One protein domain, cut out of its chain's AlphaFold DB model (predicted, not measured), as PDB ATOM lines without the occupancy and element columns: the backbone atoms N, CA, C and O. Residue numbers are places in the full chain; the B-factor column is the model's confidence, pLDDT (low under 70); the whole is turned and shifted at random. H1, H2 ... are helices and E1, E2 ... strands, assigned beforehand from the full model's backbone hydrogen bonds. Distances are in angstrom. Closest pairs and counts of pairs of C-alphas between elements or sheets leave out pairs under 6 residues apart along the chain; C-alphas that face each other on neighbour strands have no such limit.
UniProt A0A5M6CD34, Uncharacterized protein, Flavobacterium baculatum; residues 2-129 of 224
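What this domain is: This is residues 2 to 129 of the 224 residues of an uncharacterized protein of Flavobacterium baculatum (UniProt A0A5M6CD34). Look for a small closed barrel of five strands, E1 to E5, with one very long helix, H1, whose residues 2 to 30 stick out from it as a free arm; residues 33 to 41 of H1 pack across the outside of the barrel. The arm makes the length, and the short H2 sits beside the barrel near Ile 55 of E1. The printed part has 128 residues, with two named helices and five named strands in the order H1 E1 E2 E3 H2 E4 E5, and its class is mixed, helices and strands. Round the mixed ring run E1, E2, E3, E5, E4 and back to E1, parallel at E3 and E5 and antiparallel at the other pairs. The whole is loose, with a radius of gyration of the C-alphas of 20.0 A and spans of 70 by 41 by 26 A.

How they stand to each other: Start at H1, residues 2 to 41, which is on the barrel and outside it, at a height of 11.5 A over the sheet. Its closest C-alphas to E3, residues 71 to 76, are those of Arg 34 and Ala 76, 6.4 A apart; on the local plane it runs across the strands, at 80 degrees to E3. Next, E1, residues 47 to 55, and E2, residues 61 to 65, form an antiparallel hairpin, with N 54 and O 62 at 2.9 A. E2 and E3 form another, with N 72 and O 63 at 2.8 A; E1, E2 and E3 make a meander, each strand the antiparallel neighbour of the one before. H2, residues 89 to 92, is on the barrel; its closest C-alpha pair with E1 is Phe 89 and Ile 55, 7.5 A. E4, residues 104 to 112, is antiparallel to E1, with N 105 and O 51 at 2.8 A. E5, residues 117 to 125, forms a hairpin with E4, with N 124 and O 106 at 2.8 A, and is parallel to E3, with N 118 and O 73 at 2.8 A. In H1, 30 of 36 O i to N i+4 pairs are within hydrogen-bond range; H2 is too short for such a pair.

Where its parts are: Find C-alpha 2 at (211.481, 149.694, 141.019); from there H1 runs 61.4 A to C-alpha 41 at (164.247, 175.733, 170.422). E1 measures 22.0 A and bends by 72 degrees at residue 50; E2 measures 13.1 A and E3 15.6 A. After H2, of 4.9 A, come E4, 21.5 A, which bends by 73 degrees at residue 108, and E5, 20.1 A, which bends by 83 degrees at residue 121 and ends with C-alpha 125 at (179.671, 186.545, 181.685).

The domain as a whole: The two C-alphas farthest apart are those of Lys 2 and Met 67, at 70.0 A. The printed part has no cut; the links E3 to H2 and H2 to E4 are long. The mean pLDDT of the printed part is 82.6, and 27 residues are under 70, among them 27 to 37 and 79 to 87.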
ATOM      1  N   LYS A   2     212.428 148.746 141.657       79.25
ATOM      2  CA  LYS A   2     211.481 149.694 141.019       79.25
ATOM      3  C   LYS A   2     210.025 149.541 141.505       79.25
ATOM      4  O   LYS A   2     209.426 150.532 141.893       79.25
ATOM      5  N   HIS A   3     209.511 148.311 141.600       81.12
ATOM      6  CA  HIS A   3     208.136 148.056 142.063       81.12
ATOM      7  C   HIS A   3     207.870 148.473 143.519       81.12
ATOM      8  O   HIS A   3     206.778 148.930 143.832       81.12
ATOM      9  N   LEU A   4     208.878 148.392 144.397       86.31
ATOM     10  CA  LEU A   4     208.740 148.787 145.802       86.31
ATOM     11  C   LEU A   4     208.532 150.305 145.949       86.31
ATOM     12  O   LEU A   4     207.722 150.742 146.760       86.31
ATOM     13  N   LYS A   5     209.213 151.109 145.117       86.75
ATOM     14  CA  LYS A   5     209.032 152.569 145.087       86.75
ATOM     15  C   LYS A   5     207.630 152.953 144.613       86.75
ATOM     16  O   LYS A   5     207.027 153.852 145.185       86.75
ATOM     17  N   THR A   6     207.101 152.254 143.609       90.06
ATOM     18  CA  THR A   6     205.746 152.500 143.100       90.06
ATOM     19  C   THR A   6     204.678 152.184 144.148       90.06
ATOM     20  O   THR A   6     203.785 152.999 144.349       90.06
ATOM     21  N   ILE A   7     204.800 151.059 144.863       91.94
ATOM     22  CA  ILE A   7     203.861 150.695 145.939       91.94
ATOM     23  C   ILE A   7     203.887 151.751 147.051       91.94
ATOM     24  O   ILE A   7     202.833 152.236 147.445       91.94
ATOM     25  N   PHE A   8     205.075 152.176 147.492       93.06
ATOM     26  CA  PHE A   8     205.207 153.185 148.547       93.06
ATOM     27  C   PHE A   8     204.559 154.529 148.173       93.06
ATOM     28  O   PHE A   8     203.859 155.126 148.991       93.06
ATOM     29  N   ILE A   9     204.745 154.990 146.931       93.31
ATOM     30  CA  ILE A   9     204.129 156.233 146.444       93.31
ATOM     31  C   ILE A   9     202.602 156.115 146.442       93.31
ATOM     32  O   ILE A   9     201.930 157.013 146.943       93.31
ATOM     33  N   ILE A  10     202.056 155.002 145.939       94.00
ATOM     34  CA  ILE A  10     200.605 154.779 145.911       94.00
ATOM     35  C   ILE A  10     200.045 154.795 147.335       94.00
ATOM     36  O   ILE A  10     199.124 155.558 147.604       94.00
ATOM     37  N   THR A  11     200.642 154.044 148.265       94.81
ATOM     38  CA  THR A  11     200.201 154.016 149.669       94.81
ATOM     39  C   THR A  11     200.236 155.404 150.307       94.81
ATOM     40  O   THR A  11     199.289 155.788 150.988       94.81
ATOM     41  N   THR A  12     201.289 156.185 150.053       94.56
ATOM     42  CA  THR A  12     201.426 157.541 150.607       94.56
ATOM     43  C   THR A  12     200.343 158.479 150.069       94.56
ATOM     44  O   THR A  12     199.739 159.220 150.842       94.56
ATOM     45  N   ILE A  13     200.040 158.412 148.767       95.19
ATOM     46  CA  ILE A  13     198.964 159.200 148.150       95.19
ATOM     47  C   ILE A  13     197.607 158.792 148.728       95.19
ATOM     48  O   ILE A  13     196.829 159.659 149.113       95.19
ATOM     49  N   THR A  14     197.326 157.491 148.847       94.56
ATOM     50  CA  THR A  14     196.047 157.012 149.393       94.56
ATOM     51  C   THR A  14     195.846 157.456 150.842       94.56
ATOM     52  O   THR A  14     194.769 157.944 151.179       94.56
ATOM     53  N   VAL A  15     196.876 157.357 151.690       96.06
ATOM     54  CA  VAL A  15     196.820 157.850 153.078       96.06
ATOM     55  C   VAL A  15     196.633 159.367 153.110       96.06
ATOM     56  O   VAL A  15     195.792 159.854 153.861       96.06
ATOM     57  N   GLY A  16     197.343 160.115 152.260       95.75
ATOM     58  CA  GLY A  16     197.166 161.564 152.131       95.75
ATOM     59  C   GLY A  16     195.733 161.953 151.756       95.75
ATOM     60  O   GLY A  16     195.136 162.802 152.412       95.75
ATOM     61  N   CYS A  17     195.139 161.285 150.763       93.88
ATOM     62  CA  CYS A  17     193.748 161.512 150.365       93.88
ATOM     63  C   CYS A  17     192.752 161.175 151.485       93.88
ATOM     64  O   CYS A  17     191.800 161.926 151.684       93.88
ATOM     65  N   LEU A  18     192.972 160.090 152.239       93.56
ATOM     66  CA  LEU A  18     192.125 159.729 153.382       93.56
ATOM     67  C   LEU A  18     192.207 160.763 154.509       93.56
ATOM     68  O   LEU A  18     191.176 161.116 155.077       93.56
ATOM     69  N   LEU A  19     193.399 161.287 154.806       91.31
ATOM     70  CA  LEU A  19     193.579 162.338 155.812       91.31
ATOM     71  C   LEU A  19     192.900 163.647 155.393       91.31
ATOM     72  O   LEU A  19     192.228 164.265 156.214       91.31
ATOM     73  N   VAL A  20     193.016 164.041 154.121       90.06
ATOM     74  CA  VAL A  20     192.323 165.225 153.585       90.06
ATOM     75  C   VAL A  20     190.805 165.032 153.618       90.06
ATOM     76  O   VAL A  20     190.092 165.930 154.055       90.06
ATOM     77  N   TYR A  21     190.299 163.862 153.221       88.69
ATOM     78  CA  TYR A  21     188.869 163.551 153.298       88.69
ATOM     79  C   TYR A  21     188.352 163.585 154.742       88.69
ATOM     80  O   TYR A  21     187.311 164.184 155.013       88.69
ATOM     81  N   PHE A  22     189.090 162.995 155.685       84.19
ATOM     82  CA  PHE A  22     188.742 163.026 157.106       84.19
ATOM     83  C   PHE A  22     188.737 164.458 157.657       84.19
ATOM     84  O   PHE A  22     187.830 164.834 158.393       84.19
ATOM     85  N   TRP A  23     189.709 165.281 157.258       79.44
ATOM     86  CA  TRP A  23     189.777 166.685 157.658       79.44
ATOM     87  C   TRP A  23     188.603 167.508 157.104       79.44
ATOM     88  O   TRP A  23     187.945 168.210 157.867       79.44
ATOM     89  N   LEU A  24     188.275 167.358 155.815       75.69
ATOM     90  CA  LEU A  24     187.155 168.065 155.179       75.69
ATOM     91  C   LEU A  24     185.790 167.640 155.735       75.69
ATOM     92  O   LEU A  24     184.909 168.475 155.926       75.69
ATOM     93  N   THR A  25     185.602 166.346 155.996       74.56
ATOM     94  CA  THR A  25     184.328 165.841 156.529       74.56
ATOM     95  C   THR A  25     184.130 166.229 157.988       74.56
ATOM     96  O   THR A  25     183.004 166.536 158.369       74.56
ATOM     97  N   ARG A  26     185.193 166.289 158.800       73.00
ATOM     98  CA  ARG A  26     185.107 166.668 160.218       73.00
ATOM     99  C   ARG A  26     184.412 168.015 160.438       73.00
ATOM    100  O   ARG A  26     183.537 168.086 161.294       73.00
ATOM    101  N   GLU A  27     184.742 169.041 159.650       64.38
ATOM    102  CA  GLU A  27     184.071 170.348 159.758       64.38
ATOM    103  C   GLU A  27     182.562 170.237 159.482       64.38
ATOM    104  O   GLU A  27     181.756 170.799 160.218       64.38
ATOM    105  N   GLN A  28     182.162 169.463 158.468       64.94
ATOM    106  CA  GLN A  28     180.751 169.300 158.106       64.94
ATOM    107  C   GLN A  28     179.939 168.575 159.188       64.94
ATOM    108  O   GLN A  28     178.781 168.926 159.423       64.94
ATOM    109  N   TRP A  29     180.531 167.577 159.853       59.72
ATOM    110  CA  TRP A  29     179.880 166.862 160.954       59.72
ATOM    111  C   TRP A  29     179.671 167.764 162.173       59.72
ATOM    112  O   TRP A  29     178.566 167.803 162.709       59.72
ATOM    113  N   GLU A  30     180.688 168.541 162.557       63.75
ATOM    114  CA  GLU A  30     180.597 169.474 163.688       63.75
ATOM    115  C   GLU A  30     179.556 170.583 163.431       63.75
ATOM    116  O   GLU A  30     178.796 170.935 164.334       63.75
ATOM    117  N   THR A  31     179.448 171.100 162.200       61.88
ATOM    118  CA  THR A  31     178.396 172.067 161.829       61.88
ATOM    119  C   THR A  31     177.002 171.443 161.869       61.88
ATOM    120  O   THR A  31     176.071 172.057 162.388       61.88
ATOM    121  N   ARG A  32     176.841 170.211 161.368       66.56
ATOM    122  CA  ARG A  32     175.537 169.535 161.348       66.56
ATOM    123  C   ARG A  32     175.015 169.249 162.754       66.56
ATOM    124  O   ARG A  32     173.839 169.491 162.998       66.56
ATOM    125  N   GLU A  33     175.873 168.789 163.666       65.31
ATOM    126  CA  GLU A  33     175.490 168.565 165.068       65.31
ATOM    127  C   GLU A  33     175.010 169.861 165.742       65.31
ATOM    128  O   GLU A  33     173.952 169.856 166.376       65.31
ATOM    129  N   ARG A  34     175.716 170.986 165.532       64.88
ATOM    130  CA  ARG A  34     175.325 172.310 166.063       64.88
ATOM    131  C   ARG A  34     173.960 172.767 165.550       64.88
ATOM    132  O   ARG A  34     173.142 173.225 166.340       64.88
ATOM    133  N   CYS A  35     173.698 172.587 164.258       69.88
ATOM    134  CA  CYS A  35     172.430 172.969 163.637       69.88
ATOM    135  C   CYS A  35     171.258 172.095 164.108       69.88
ATOM    136  O   CYS A  35     170.207 172.619 164.466       69.88
ATOM    137  N   THR A  36     171.443 170.772 164.201       68.00
ATOM    138  CA  THR A  36     170.385 169.873 164.707       68.00
ATOM    139  C   THR A  36     170.048 170.113 166.179       68.00
ATOM    140  O   THR A  36     168.924 169.863 166.602       68.00
ATOM    141  N   GLY A  37     170.995 170.627 166.972       64.94
ATOM    142  CA  GLY A  37     170.732 171.030 168.353       64.94
ATOM    143  C   GLY A  37     169.786 172.231 168.465       64.94
ATOM    144  O   GLY A  37     169.097 172.364 169.472       64.94
ATOM    145  N   CYS A  38     169.709 173.078 167.432       72.56
ATOM    146  CA  CYS A  38     168.894 174.291 167.441       72.56
ATOM    147  C   CYS A  38     167.407 174.058 167.168       72.56
ATOM    148  O   CYS A  38     166.581 174.832 167.649       72.56
ATOM    149  N   GLU A  39     167.048 172.974 166.472       71.38
ATOM    150  CA  GLU A  39     165.646 172.586 166.221       71.38
ATOM    151  C   GLU A  39     164.860 172.418 167.534       71.38
ATOM    152  O   GLU A  39     163.648 172.604 167.597       71.38
ATOM    153  N   VAL A  40     165.573 172.139 168.628       68.94
ATOM    154  CA  VAL A  40     165.031 171.957 169.977       68.94
ATOM    155  C   VAL A  40     164.444 173.254 170.571       68.94
ATOM    156  O   VAL A  40     163.685 173.175 171.545       68.94
ATOM    157  N   PHE A  41     164.759 174.424 169.996       71.69
ATOM    158  CA  PHE A  41     164.247 175.733 170.422       71.69
ATOM    159  C   PHE A  41     162.981 176.186 169.700       71.69
ATOM    160  O   PHE A  41     162.329 177.118 170.177       71.69
ATOM    161  N   GLU A  42     162.602 175.563 168.582       67.75
ATOM    162  CA  GLU A  42     161.360 175.923 167.907       67.75
ATOM    163  C   GLU A  42     160.176 175.531 168.805       67.75
ATOM    164  O   GLU A  42     159.822 174.361 168.941       67.75
ATOM    165  N   ASN A  43     159.544 176.542 169.412       72.75
ATOM    166  CA  ASN A  43     158.316 176.460 170.215       72.75
ATOM    167  C   ASN A  43     158.455 176.043 171.688       72.75
ATOM    168  O   ASN A  43     157.448 175.671 172.294       72.75
ATOM    169  N   GLN A  44     159.644 176.118 172.292       79.12
ATOM    170  CA  GLN A  44     159.797 175.833 173.725       79.12
ATOM    171  C   GLN A  44     160.365 177.008 174.517       79.12
ATOM    172  O   GLN A  44     161.172 177.788 174.014       79.12
ATOM    173  N   GLU A  45     159.912 177.132 175.765       86.12
ATOM    174  CA  GLU A  45     160.396 178.149 176.694       86.12
ATOM    175  C   GLU A  45     161.848 177.851 177.079       86.12
ATOM    176  O   GLU A  45     162.226 176.701 177.306       86.12
ATOM    177  N   GLN A  46     162.674 178.892 177.091       90.56
ATOM    178  CA  GLN A  46     164.087 178.763 177.417       90.56
ATOM    179  C   GLN A  46     164.294 178.825 178.920       90.56
ATOM    180  O   GLN A  46     163.715 179.660 179.616       90.56
ATOM    181  N   GLU A  47     165.194 177.984 179.397       93.19
ATOM    182  CA  GLU A  47     165.613 177.956 180.782       93.19
ATOM    183  C   GLU A  47     166.819 178.878 180.963       93.19
ATOM    184  O   GLU A  47     167.702 178.984 180.101       93.19
ATOM    185  N   LYS A  48     166.843 179.563 182.105       93.38
ATOM    186  CA  LYS A  48     167.938 180.436 182.518       93.38
ATOM    187  C   LYS A  48     168.717 179.747 183.628       93.38
ATOM    188  O   LYS A  48     168.154 179.475 184.686       93.38
ATOM    189  N   HIS A  49     170.013 179.564 183.415       94.19
ATOM    190  CA  HIS A  49     170.902 178.916 184.370       94.19
ATOM    191  C   HIS A  49     172.115 179.792 184.665       94.19
ATOM    192  O   HIS A  49     172.636 180.477 183.787       94.19
ATOM    193  N   ILE A  50     172.564 179.776 185.919       92.00
ATOM    194  CA  ILE A  50     173.778 180.469 186.359       92.00
ATOM    195  C   ILE A  50     174.748 179.419 186.867       92.00
ATOM    196  O   ILE A  50     174.364 178.558 187.654       92.00
ATOM    197  N   GLY A  51     175.997 179.474 186.426       93.38
ATOM    198  CA  GLY A  51     176.959 178.438 186.768       93.38
ATOM    199  C   GLY A  51     178.349 178.702 186.229       93.38
ATOM    200  O   GLY A  51     178.654 179.801 185.777       93.38
ATOM    201  N   THR A  52     179.201 177.689 186.287       94.19
ATOM    202  CA  THR A  52     180.592 177.771 185.828       94.19
ATOM    203  C   THR A  52     180.818 176.827 184.661       94.19
ATOM    204  O   THR A  52     180.102 175.839 184.503       94.19
ATOM    205  N   VAL A  53     181.802 177.140 183.821       94.19
ATOM    206  CA  VAL A  53     182.158 176.311 182.665       94.19
ATOM    207  C   VAL A  53     183.544 175.716 182.866       94.19
ATOM    208  O   VAL A  53     184.438 176.378 183.381       94.19
ATOM    209  N   GLU A  54     183.739 174.477 182.431       94.38
ATOM    210  CA  GLU A  54     185.045 173.823 182.357       94.38
ATOM    211  C   GLU A  54     185.299 173.324 180.930       94.38
ATOM    212  O   GLU A  54     184.399 172.810 180.262       94.38
ATOM    213  N   ILE A  55     186.541 173.481 180.461       92.12
ATOM    214  CA  ILE A  55     187.007 172.934 179.183       92.12
ATOM    215  C   ILE A  55     187.790 171.658 179.485       92.12
ATOM    216  O   ILE A  55     188.875 171.705 180.065       92.12
ATOM    217  N   LEU A  56     187.244 170.517 179.080       91.94
ATOM    218  CA  LEU A  56     187.864 169.212 179.265       91.94
ATOM    219  C   LEU A  56     189.082 169.035 178.335       91.94
ATOM    220  O   LEU A  56     189.158 169.678 177.283       91.94
ATOM    221  N   PRO A  57     190.007 168.097 178.629       89.62
ATOM    222  CA  PRO A  57     191.206 167.862 177.811       89.62
ATOM    223  C   PRO A  57     190.938 167.511 176.340       89.62
ATOM    224  O   PRO A  57     191.810 167.669 175.492       89.62
ATOM    225  N   ASN A  58     189.735 167.025 176.025       85.50
ATOM    226  CA  ASN A  58     189.297 166.712 174.663       85.50
ATOM    227  C   ASN A  58     188.647 167.906 173.933       85.50
ATOM    228  O   ASN A  58     188.101 167.721 172.847       85.50
ATOM    229  N   GLY A  59     188.665 169.101 174.530       86.12
ATOM    230  CA  GLY A  59     188.066 170.322 173.988       86.12
ATOM    231  C   GLY A  59     186.557 170.452 174.208       86.12
ATOM    232  O   GLY A  59     185.982 171.458 173.802       86.12
ATOM    233  N   LYS A  60     185.901 169.472 174.845       89.31
ATOM    234  CA  LYS A  60     184.476 169.569 175.187       89.31
ATOM    235  C   LYS A  60     184.269 170.509 176.366       89.31
ATOM    236  O   LYS A  60     185.094 170.563 177.274       89.31
ATOM    237  N   THR A  61     183.135 171.192 176.374       92.69
ATOM    238  CA  THR A  61     182.734 172.097 177.451       92.69
ATOM    239  C   THR A  61     181.652 171.473 178.310       92.69
ATOM    240  O   THR A  61     180.704 170.885 177.788       92.69
ATOM    241  N   VAL A  62     181.781 171.616 179.624       95.56
ATOM    242  CA  VAL A  62     180.743 171.243 180.590       95.56
ATOM    243  C   VAL A  62     180.339 172.463 181.404       95.56
ATOM    244  O   VAL A  62     181.172 173.325 181.678       95.56
ATOM    245  N   PHE A  63     179.064 172.543 181.764       95.75
ATOM    246  CA  PHE A  63     178.502 173.605 182.588       95.75
ATOM    247  C   PHE A  63     178.004 173.019 183.903       95.75
ATOM    248  O   PHE A  63     177.223 172.071 183.885       95.75
ATOM    249  N   THR A  64     178.451 173.578 185.023       96.44
ATOM    250  CA  THR A  64     177.978 173.216 186.365       96.44
ATOM    251  C   THR A  64     177.025 174.288 186.857       96.44
ATOM    252  O   THR A  64     177.454 175.415 187.122       96.44
ATOM    253  N   ASP A  65     175.750 173.935 186.989       94.94
ATOM    254  CA  ASP A  65     174.716 174.832 187.493       94.94
ATOM    255  C   ASP A  65     174.925 175.121 188.985       94.94
ATOM    256  O   ASP A  65     175.087 174.211 189.799       94.94
ATOM    257  N   GLN A  66     174.911 176.398 189.353       91.69
ATOM    258  CA  GLN A  66     175.165 176.851 190.717       91.69
ATOM    259  C   GLN A  66     174.030 176.497 191.685       91.69
ATOM    260  O   GLN A  66     174.290 176.229 192.857       91.69
ATOM    261  N   MET A  67     172.780 176.532 191.223       87.69
ATOM    262  CA  MET A  67     171.593 176.301 192.050       87.69
ATOM    263  C   MET A  67     171.306 174.811 192.222       87.69
ATOM    264  O   MET A  67     170.935 174.370 193.308       87.69
ATOM    265  N   LEU A  68     171.466 174.038 191.150       92.94
ATOM    266  CA  LEU A  68     171.156 172.613 191.099       92.94
ATOM    267  C   LEU A  68     172.361 171.742 191.469       92.94
ATOM    268  O   LEU A  68     172.179 170.602 191.886       92.94
ATOM    269  N   GLY A  69     173.589 172.242 191.291       93.75
ATOM    270  CA  GLY A  69     174.828 171.468 191.448       93.75
ATOM    271  C   GLY A  69     175.057 170.423 190.348       93.75
ATOM    272  O   GLY A  69     176.070 169.725 190.355       93.75
ATOM    273  N   SER A  70     174.124 170.305 189.405       95.44
ATOM    274  CA  SER A  70     174.195 169.394 188.268       95.44
ATOM    275  C   SER A  70     175.196 169.888 187.228       95.44
ATOM    276  O   SER A  70     175.340 171.090 187.005       95.44
ATOM    277  N   THR A  71     175.879 168.951 186.572       96.81
ATOM    278  CA  THR A  71     176.833 169.235 185.494       96.81
ATOM    279  C   THR A  71     176.313 168.669 184.184       96.81
ATOM    280  O   THR A  71     175.950 167.501 184.139       96.81
ATOM    281  N   TYR A  72     176.334 169.475 183.127       94.50
ATOM    282  CA  TYR A  72     175.798 169.123 181.813       94.50
ATOM    283  C   TYR A  72     176.846 169.321 180.724       94.50
ATOM    284  O   TYR A  72     177.686 170.224 180.814       94.50
ATOM    285  N   LYS A  73     176.778 168.538 179.644       95.00
ATOM    286  CA  LYS A  73     177.550 168.848 178.430       95.00
ATOM    287  C   LYS A  73     176.983 170.104 177.791       95.00
ATOM    288  O   LYS A  73     175.794 170.163 177.502       95.00
ATOM    289  N   LEU A  74     177.829 171.091 177.540       92.06
ATOM    290  CA  LEU A  74     177.386 172.371 177.017       92.06
ATOM    291  C   LEU A  74     177.520 172.387 175.489       92.06
ATOM    292  O   LEU A  74     178.630 172.257 174.969       92.06
ATOM    293  N   ILE A  75     176.396 172.539 174.785       90.00
ATOM    294  CA  ILE A  75     176.316 172.501 173.318       90.00
ATOM    295  C   ILE A  75     175.858 173.860 172.796       90.00
ATOM    296  O   ILE A  75     174.798 174.362 173.152       90.00
ATOM    297  N   ALA A  76     176.666 174.459 171.934       87.44
ATOM    298  CA  ALA A  76     176.396 175.773 171.377       87.44
ATOM    299  C   ALA A  76     175.416 175.664 170.198       87.44
ATOM    300  O   ALA A  76     175.681 174.921 169.250       87.44
ATOM    301  N   CYS A  77     174.307 176.403 170.246       84.69
ATOM    302  CA  CYS A  77     173.358 176.515 169.143       84.69
ATOM    303  C   CYS A  77     173.650 177.758 168.296       84.69
ATOM    304  O   CYS A  77     173.606 178.883 168.792       84.69
ATOM    305  N   ASP A  78     173.922 177.539 167.007       77.06
ATOM    306  CA  ASP A  78     173.933 178.586 165.985       77.06
ATOM    307  C   ASP A  78     172.620 178.513 165.198       77.06
ATOM    308  O   ASP A  78     172.475 177.684 164.300       77.06
ATOM    309  N   ALA A  79     171.660 179.371 165.551       67.06
ATOM    310  CA  ALA A  79     170.341 179.395 164.920       67.06
ATOM    311  C   ALA A  79     170.395 179.731 163.419       67.06
ATOM    312  O   ALA A  79     169.504 179.323 162.678       67.06
ATOM    313  N   ASN A  80     171.431 180.445 162.967       66.31
ATOM    314  CA  ASN A  80     171.580 180.809 161.562       66.31
ATOM    315  C   ASN A  80     172.425 179.794 160.791       66.31
ATOM    316  O   ASN A  80     172.436 179.840 159.569       66.31
ATOM    317  N   CYS A  81     173.152 178.897 161.470       65.81
ATOM    318  CA  CYS A  81     174.102 177.962 160.852       65.81
ATOM    319  C   CYS A  81     175.152 178.630 159.933       65.81
ATOM    320  O   CYS A  81     175.851 177.947 159.183       65.81
ATOM    321  N   GLU A  82     175.266 179.959 159.983       62.22
ATOM    322  CA  GLU A  82     176.075 180.786 159.087       62.22
ATOM    323  C   GLU A  82     177.359 181.274 159.771       62.22
ATOM    324  O   GLU A  82     178.302 181.697 159.097       62.22
ATOM    325  N   THR A  83     177.451 181.189 161.103       52.75
ATOM    326  CA  THR A  83     178.514 181.836 161.877       52.75
ATOM    327  C   THR A  83     179.432 180.845 162.587       52.75
ATOM    328  O   THR A  83     179.110 180.221 163.593       52.75
ATOM    329  N   LYS A  84     180.681 180.776 162.108       52.28
ATOM    330  CA  LYS A  84     181.758 179.948 162.683       52.28
ATOM    331  C   LYS A  84     182.183 180.330 164.115       52.28
ATOM    332  O   LYS A  84     182.988 179.602 164.692       52.28
ATOM    333  N   GLU A  85     181.669 181.403 164.719       53.53
ATOM    334  CA  GLU A  85     182.155 181.886 166.019       53.53
ATOM    335  C   GLU A  85     181.039 182.238 167.011       53.53
ATOM    336  O   GLU A  85     180.867 183.387 167.408       53.53
ATOM    337  N   LEU A  86     180.336 181.221 167.515       58.25
ATOM    338  CA  LEU A  86     179.854 181.307 168.897       58.25
ATOM    339  C   LEU A  86     181.094 181.475 169.778       58.25
ATOM    340  O   LEU A  86     182.009 180.659 169.664       58.25
ATOM    341  N   LEU A  87     181.158 182.550 170.577       61.41
ATOM    342  CA  LEU A  87     182.330 182.906 171.386       61.41
ATOM    343  C   LEU A  87     182.861 181.660 172.114       61.41
ATOM    344  O   LEU A  87     182.220 181.178 173.051       61.41
ATOM    345  N   PRO A  88     183.999 181.089 171.690       72.00
ATOM    346  CA  PRO A  88     184.472 179.866 172.296       72.00
ATOM    347  C   PRO A  88     184.993 180.209 173.690       72.00
ATOM    348  O   PRO A  88     185.717 181.189 173.878       72.00
ATOM    349  N   PHE A  89     184.672 179.379 174.680       79.94
ATOM    350  CA  PHE A  89     185.192 179.532 176.041       79.94
ATOM    351  C   PHE A  89     186.727 179.530 176.095       79.94
ATOM    352  O   PHE A  89     187.306 180.030 177.052       79.94
ATOM    353  N   SER A  90     187.401 179.028 175.054       74.12
ATOM    354  CA  SER A  90     188.851 179.159 174.885       74.12
ATOM    355  C   SER A  90     189.320 180.598 174.627       74.12
ATOM    356  O   SER A  90     190.451 180.915 174.980       74.12
ATOM    357  N   LYS A  91     188.481 181.466 174.039       73.12
ATOM    358  CA  LYS A  91     188.750 182.906 173.868       73.12
ATOM    359  C   LYS A  91     188.357 183.710 175.110       73.12
ATOM    360  O   LYS A  91     189.102 184.599 175.498       73.12
ATOM    361  N   ILE A  92     187.211 183.401 175.727       74.25
ATOM    362  CA  ILE A  92     186.727 184.118 176.927       74.25
ATOM    363  C   ILE A  92     187.560 183.755 178.170       74.25
ATOM    364  O   ILE A  92     187.821 184.600 179.021       74.25
ATOM    365  N   GLY A  93     187.981 182.494 178.272       78.44
ATOM    366  CA  GLY A  93     188.494 181.908 179.503       78.44
ATOM    367  C   GLY A  93     187.366 181.418 180.418       78.44
ATOM    368  O   GLY A  93     186.237 181.901 180.382       78.44
ATOM    369  N   VAL A  94     187.678 180.423 181.248       85.50
ATOM    370  CA  VAL A  94     186.771 179.875 182.283       85.50
ATOM    371  C   VAL A  94     187.167 180.284 183.703       85.50
ATOM    372  O   VAL A  94     186.451 180.042 184.675       85.50
ATOM    373  N   LYS A  95     188.331 180.917 183.823       84.62
ATOM    374  CA  LYS A  95     188.837 181.537 185.037       84.62
ATOM    375  C   LYS A  95     189.235 182.959 184.707       84.62
ATOM    376  O   LYS A  95     189.764 183.217 183.627       84.62
ATOM    377  N   ASP A  96     188.994 183.853 185.647       73.62
ATOM    378  CA  ASP A  96     189.463 185.222 185.562       73.62
ATOM    379  C   ASP A  96     190.997 185.228 185.567       73.62
ATOM    380  O   ASP A  96     191.628 184.601 186.421       73.62
ATOM    381  N   TYR A  97     191.601 185.899 184.587       67.19
ATOM    382  CA  TYR A  97     193.048 185.851 184.381       67.19
ATOM    383  C   TYR A  97     193.829 186.430 185.571       67.19
ATOM    384  O   TYR A  97     194.864 185.885 185.956       67.19
ATOM    385  N   ALA A  98     193.323 187.500 186.187       62.47
ATOM    386  CA  ALA A  98     194.010 188.188 187.276       62.47
ATOM    387  C   ALA A  98     193.891 187.428 188.603       62.47
ATOM    388  O   ALA A  98     194.873 187.223 189.315       62.47
ATOM    389  N   THR A  99     192.681 186.994 188.941       74.38
ATOM    390  CA  THR A  99     192.362 186.410 190.250       74.38
ATOM    391  C   THR A  99     192.438 184.890 190.268       74.38
ATOM    392  O   THR A  99     192.418 184.297 191.347       74.38
ATOM    393  N   GLN A 100     192.487 184.250 189.096       81.62
ATOM    394  CA  GLN A 100     192.405 182.796 188.918       81.62
ATOM    395  C   GLN A 100     191.110 182.172 189.473       81.62
ATOM    396  O   GLN A 100     190.995 180.944 189.559       81.62
ATOM    397  N   LYS A 101     190.111 182.994 189.834       83.31
ATOM    398  CA  LYS A 101     188.789 182.546 190.288       83.31
ATOM    399  C   LYS A 101     187.958 182.060 189.102       83.31
ATOM    400  O   LYS A 101     188.133 182.535 187.985       83.31
ATOM    401  N   GLN A 102     187.043 181.122 189.344       86.69
ATOM    402  CA  GLN A 102     186.107 180.665 188.312       86.69
ATOM    403  C   GLN A 102     185.236 181.821 187.816       86.69
ATOM    404  O   GLN A 102     184.865 182.693 188.600       86.69
ATOM    405  N   ILE A 103     184.935 181.812 186.518       87.31
ATOM    406  CA  ILE A 103     183.981 182.730 185.901       87.31
ATOM    407  C   ILE A 103     182.583 182.134 185.992       87.31
ATOM    408  O   ILE A 103     182.367 180.988 185.593       87.31
ATOM    409  N   TYR A 104     181.640 182.931 186.491       88.44
ATOM    410  CA  TYR A 104     180.223 182.607 186.402       88.44
ATOM    411  C   TYR A 104     179.653 183.065 185.064       88.44
ATOM    412  O   TYR A 104     180.030 184.111 184.536       88.44
ATOM    413  N   PHE A 105     178.720 182.288 184.537       90.25
ATOM    414  CA  PHE A 105     178.020 182.533 183.288       90.25
ATOM    415  C   PHE A 105     176.515 182.427 183.536       90.25
ATOM    416  O   PHE A 105     176.062 181.487 184.182       90.25
ATOM    417  N   ASP A 106     175.759 183.391 183.021       90.00
ATOM    418  CA  ASP A 106     174.309 183.346 182.841       90.00
ATOM    419  C   ASP A 106     174.071 182.815 181.432       90.00
ATOM    420  O   ASP A 106     174.364 183.491 180.443       90.00
ATOM    421  N   ILE A 107     173.641 181.561 181.350       91.75
ATOM    422  CA  ILE A 107     173.370 180.882 180.091       91.75
ATOM    423  C   ILE A 107     171.864 180.744 179.913       91.75
ATOM    424  O   ILE A 107     171.138 180.408 180.854       91.75
ATOM    425  N   ARG A 108     171.391 180.980 178.688       92.38
ATOM    426  CA  ARG A 108     170.012 180.661 178.309       92.38
ATOM    427  C   ARG A 108     170.006 179.604 177.236       92.38
ATOM    428  O   ARG A 108     170.796 179.639 176.287       92.38
ATOM    429  N   GLY A 109     169.118 178.648 177.423       92.69
ATOM    430  CA  GLY A 109     169.134 177.444 176.635       92.69
ATOM    431  C   GLY A 109     168.049 176.485 177.054       92.69
ATOM    432  O   GLY A 109     166.995 176.888 177.539       92.69
ATOM    433  N   LYS A 110     168.309 175.211 176.816       92.69
ATOM    434  CA  LYS A 110     167.409 174.135 177.171       92.69
ATOM    435  C   LYS A 110     168.191 172.871 177.470       92.69
ATOM    436  O   LYS A 110     169.096 172.487 176.723       92.69
ATOM    437  N   TYR A 111     167.790 172.207 178.542       93.12
ATOM    438  CA  TYR A 111     168.298 170.896 178.892       93.12
ATOM    439  C   TYR A 111     167.635 169.781 178.061       93.12
ATOM    440  O   TYR A 111     166.425 169.783 177.830       93.12
ATOM    441  N   ILE A 112     168.437 168.816 177.606       91.69
ATOM    442  CA  ILE A 112     168.029 167.600 176.894       91.69
ATOM    443  C   ILE A 112     168.356 166.400 177.796       91.69
ATOM    444  O   ILE A 112     169.493 165.903 177.769       91.69
ATOM    445  N   PRO A 113     167.386 165.917 178.598       91.00
ATOM    446  CA  PRO A 113     167.617 164.871 179.591       91.00
ATOM    447  C   PRO A 113     168.166 163.567 179.014       91.00
ATOM    448  O   PRO A 113     168.995 162.914 179.639       91.00
ATOM    449  N   GLU A 114     167.742 163.185 177.808       92.19
ATOM    450  CA  GLU A 114     168.121 161.916 177.181       92.19
ATOM    451  C   GLU A 114     169.610 161.858 176.816       92.19
ATOM    452  O   GLU A 114     170.168 160.770 176.663       92.19
ATOM    453  N   LYS A 115     170.253 163.021 176.655       91.19
ATOM    454  CA  LYS A 115     171.660 163.147 176.244       91.19
ATOM    455  C   LYS A 115     172.574 163.711 177.332       91.19
ATOM    456  O   LYS A 115     173.802 163.658 177.170       91.19
ATOM    457  N   ASP A 116     171.981 164.212 178.416       93.81
ATOM    458  CA  ASP A 116     172.666 164.976 179.460       93.81
ATOM    459  C   ASP A 116     173.404 166.196 178.870       93.81
ATOM    460  O   ASP A 116     174.603 166.425 179.064       93.81
ATOM    461  N   GLU A 117     172.677 166.939 178.030       93.94
ATOM    462  CA  GLU A 117     173.185 168.076 177.260       93.94
ATOM    463  C   GLU A 117     172.373 169.331 177.573       93.94
ATOM    464  O   GLU A 117     171.147 169.307 177.554       93.94
ATOM    465  N   PHE A 118     173.055 170.444 177.822       93.00
ATOM    466  CA  PHE A 118     172.456 171.767 177.860       93.00
ATOM    467  C   PHE A 118     172.804 172.489 176.562       93.00
ATOM    468  O   PHE A 118     173.957 172.872 176.333       93.00
ATOM    469  N   VAL A 119     171.813 172.648 175.690       91.44
ATOM    470  CA  VAL A 119     171.977 173.413 174.457       91.44
ATOM    471  C   VAL A 119     171.729 174.874 174.788       91.44
ATOM    472  O   VAL A 119     170.684 175.196 175.339       91.44
ATOM    473  N   TYR A 120     172.658 175.768 174.465       90.62
ATOM    474  CA  TYR A 120     172.532 177.196 174.758       90.62
ATOM    475  C   TYR A 120     172.552 178.027 173.481       90.62
ATOM    476  O   TYR A 120     173.246 177.693 172.523       90.62
ATOM    477  N   ASN A 121     171.827 179.142 173.485       87.25
ATOM    478  CA  ASN A 121     171.835 180.118 172.390       87.25
ATOM    479  C   ASN A 121     172.377 181.491 172.824       87.25
ATOM    480  O   ASN A 121     172.637 182.347 171.984       87.25
ATOM    481  N   SER A 122     172.535 181.719 174.130       84.75
ATOM    482  CA  SER A 122     173.103 182.952 174.667       84.75
ATOM    483  C   SER A 122     173.876 182.688 175.952       84.75
ATOM    484  O   SER A 122     173.528 181.811 176.744       84.75
ATOM    485  N   ILE A 123     174.951 183.456 176.130       86.94
ATOM    486  CA  ILE A 123     175.810 183.437 177.312       86.94
ATOM    487  C   ILE A 123     176.111 184.883 177.692       86.94
ATOM    488  O   ILE A 123     176.482 185.690 176.840       86.94
ATOM    489  N   ILE A 124     176.016 185.186 178.979       83.25
ATOM    490  CA  ILE A 124     176.464 186.434 179.586       83.25
ATOM    491  C   ILE A 124     177.483 186.077 180.668       83.25
ATOM    492  O   ILE A 124     177.223 185.247 181.533       83.25
ATOM    493  N   VAL A 125     178.657 186.701 180.634       85.12
ATOM    494  CA  VAL A 125     179.671 186.545 181.685       85.12
ATOM    495  C   VAL A 125     179.235 187.335 182.924       85.12
ATOM    496  O   VAL A 125     179.009 188.541 182.835       85.12
ATOM    497  N   LEU A 126     179.120 186.654 184.063       77.62
ATOM    498  CA  LEU A 126     178.652 187.190 185.347       77.62
ATOM    499  C   LEU A 126     179.759 187.461 186.367       77.62
ATOM    500  O   LEU A 126     179.445 187.961 187.446       77.62
ATOM    501  N   ASN A 127     181.020 187.101 186.095       66.06
ATOM    502  CA  ASN A 127     182.069 187.365 187.079       66.06
ATOM    503  C   ASN A 127     182.127 188.848 187.432       66.06
ATOM    504  O   ASN A 127     181.803 189.687 186.591       66.06
ATOM    505  N   GLU A 128     182.561 189.139 188.663       56.19
ATOM    506  CA  GLU A 128     182.851 190.491 189.134       56.19
ATOM    507  C   GLU A 128     183.721 191.184 188.085       56.19
ATOM    508  O   GLU A 128     184.934 190.982 188.018       56.19
ATOM    509  N   ARG A 129     183.086 191.980 187.220       59.38
ATOM    510  CA  ARG A 129     183.798 192.932 186.391       59.38
ATOM    511  C   ARG A 129     184.530 193.795 187.394       59.38
ATOM    512  O   ARG A 129     183.898 194.475 188.203       59.38
TER     513      ARG A 129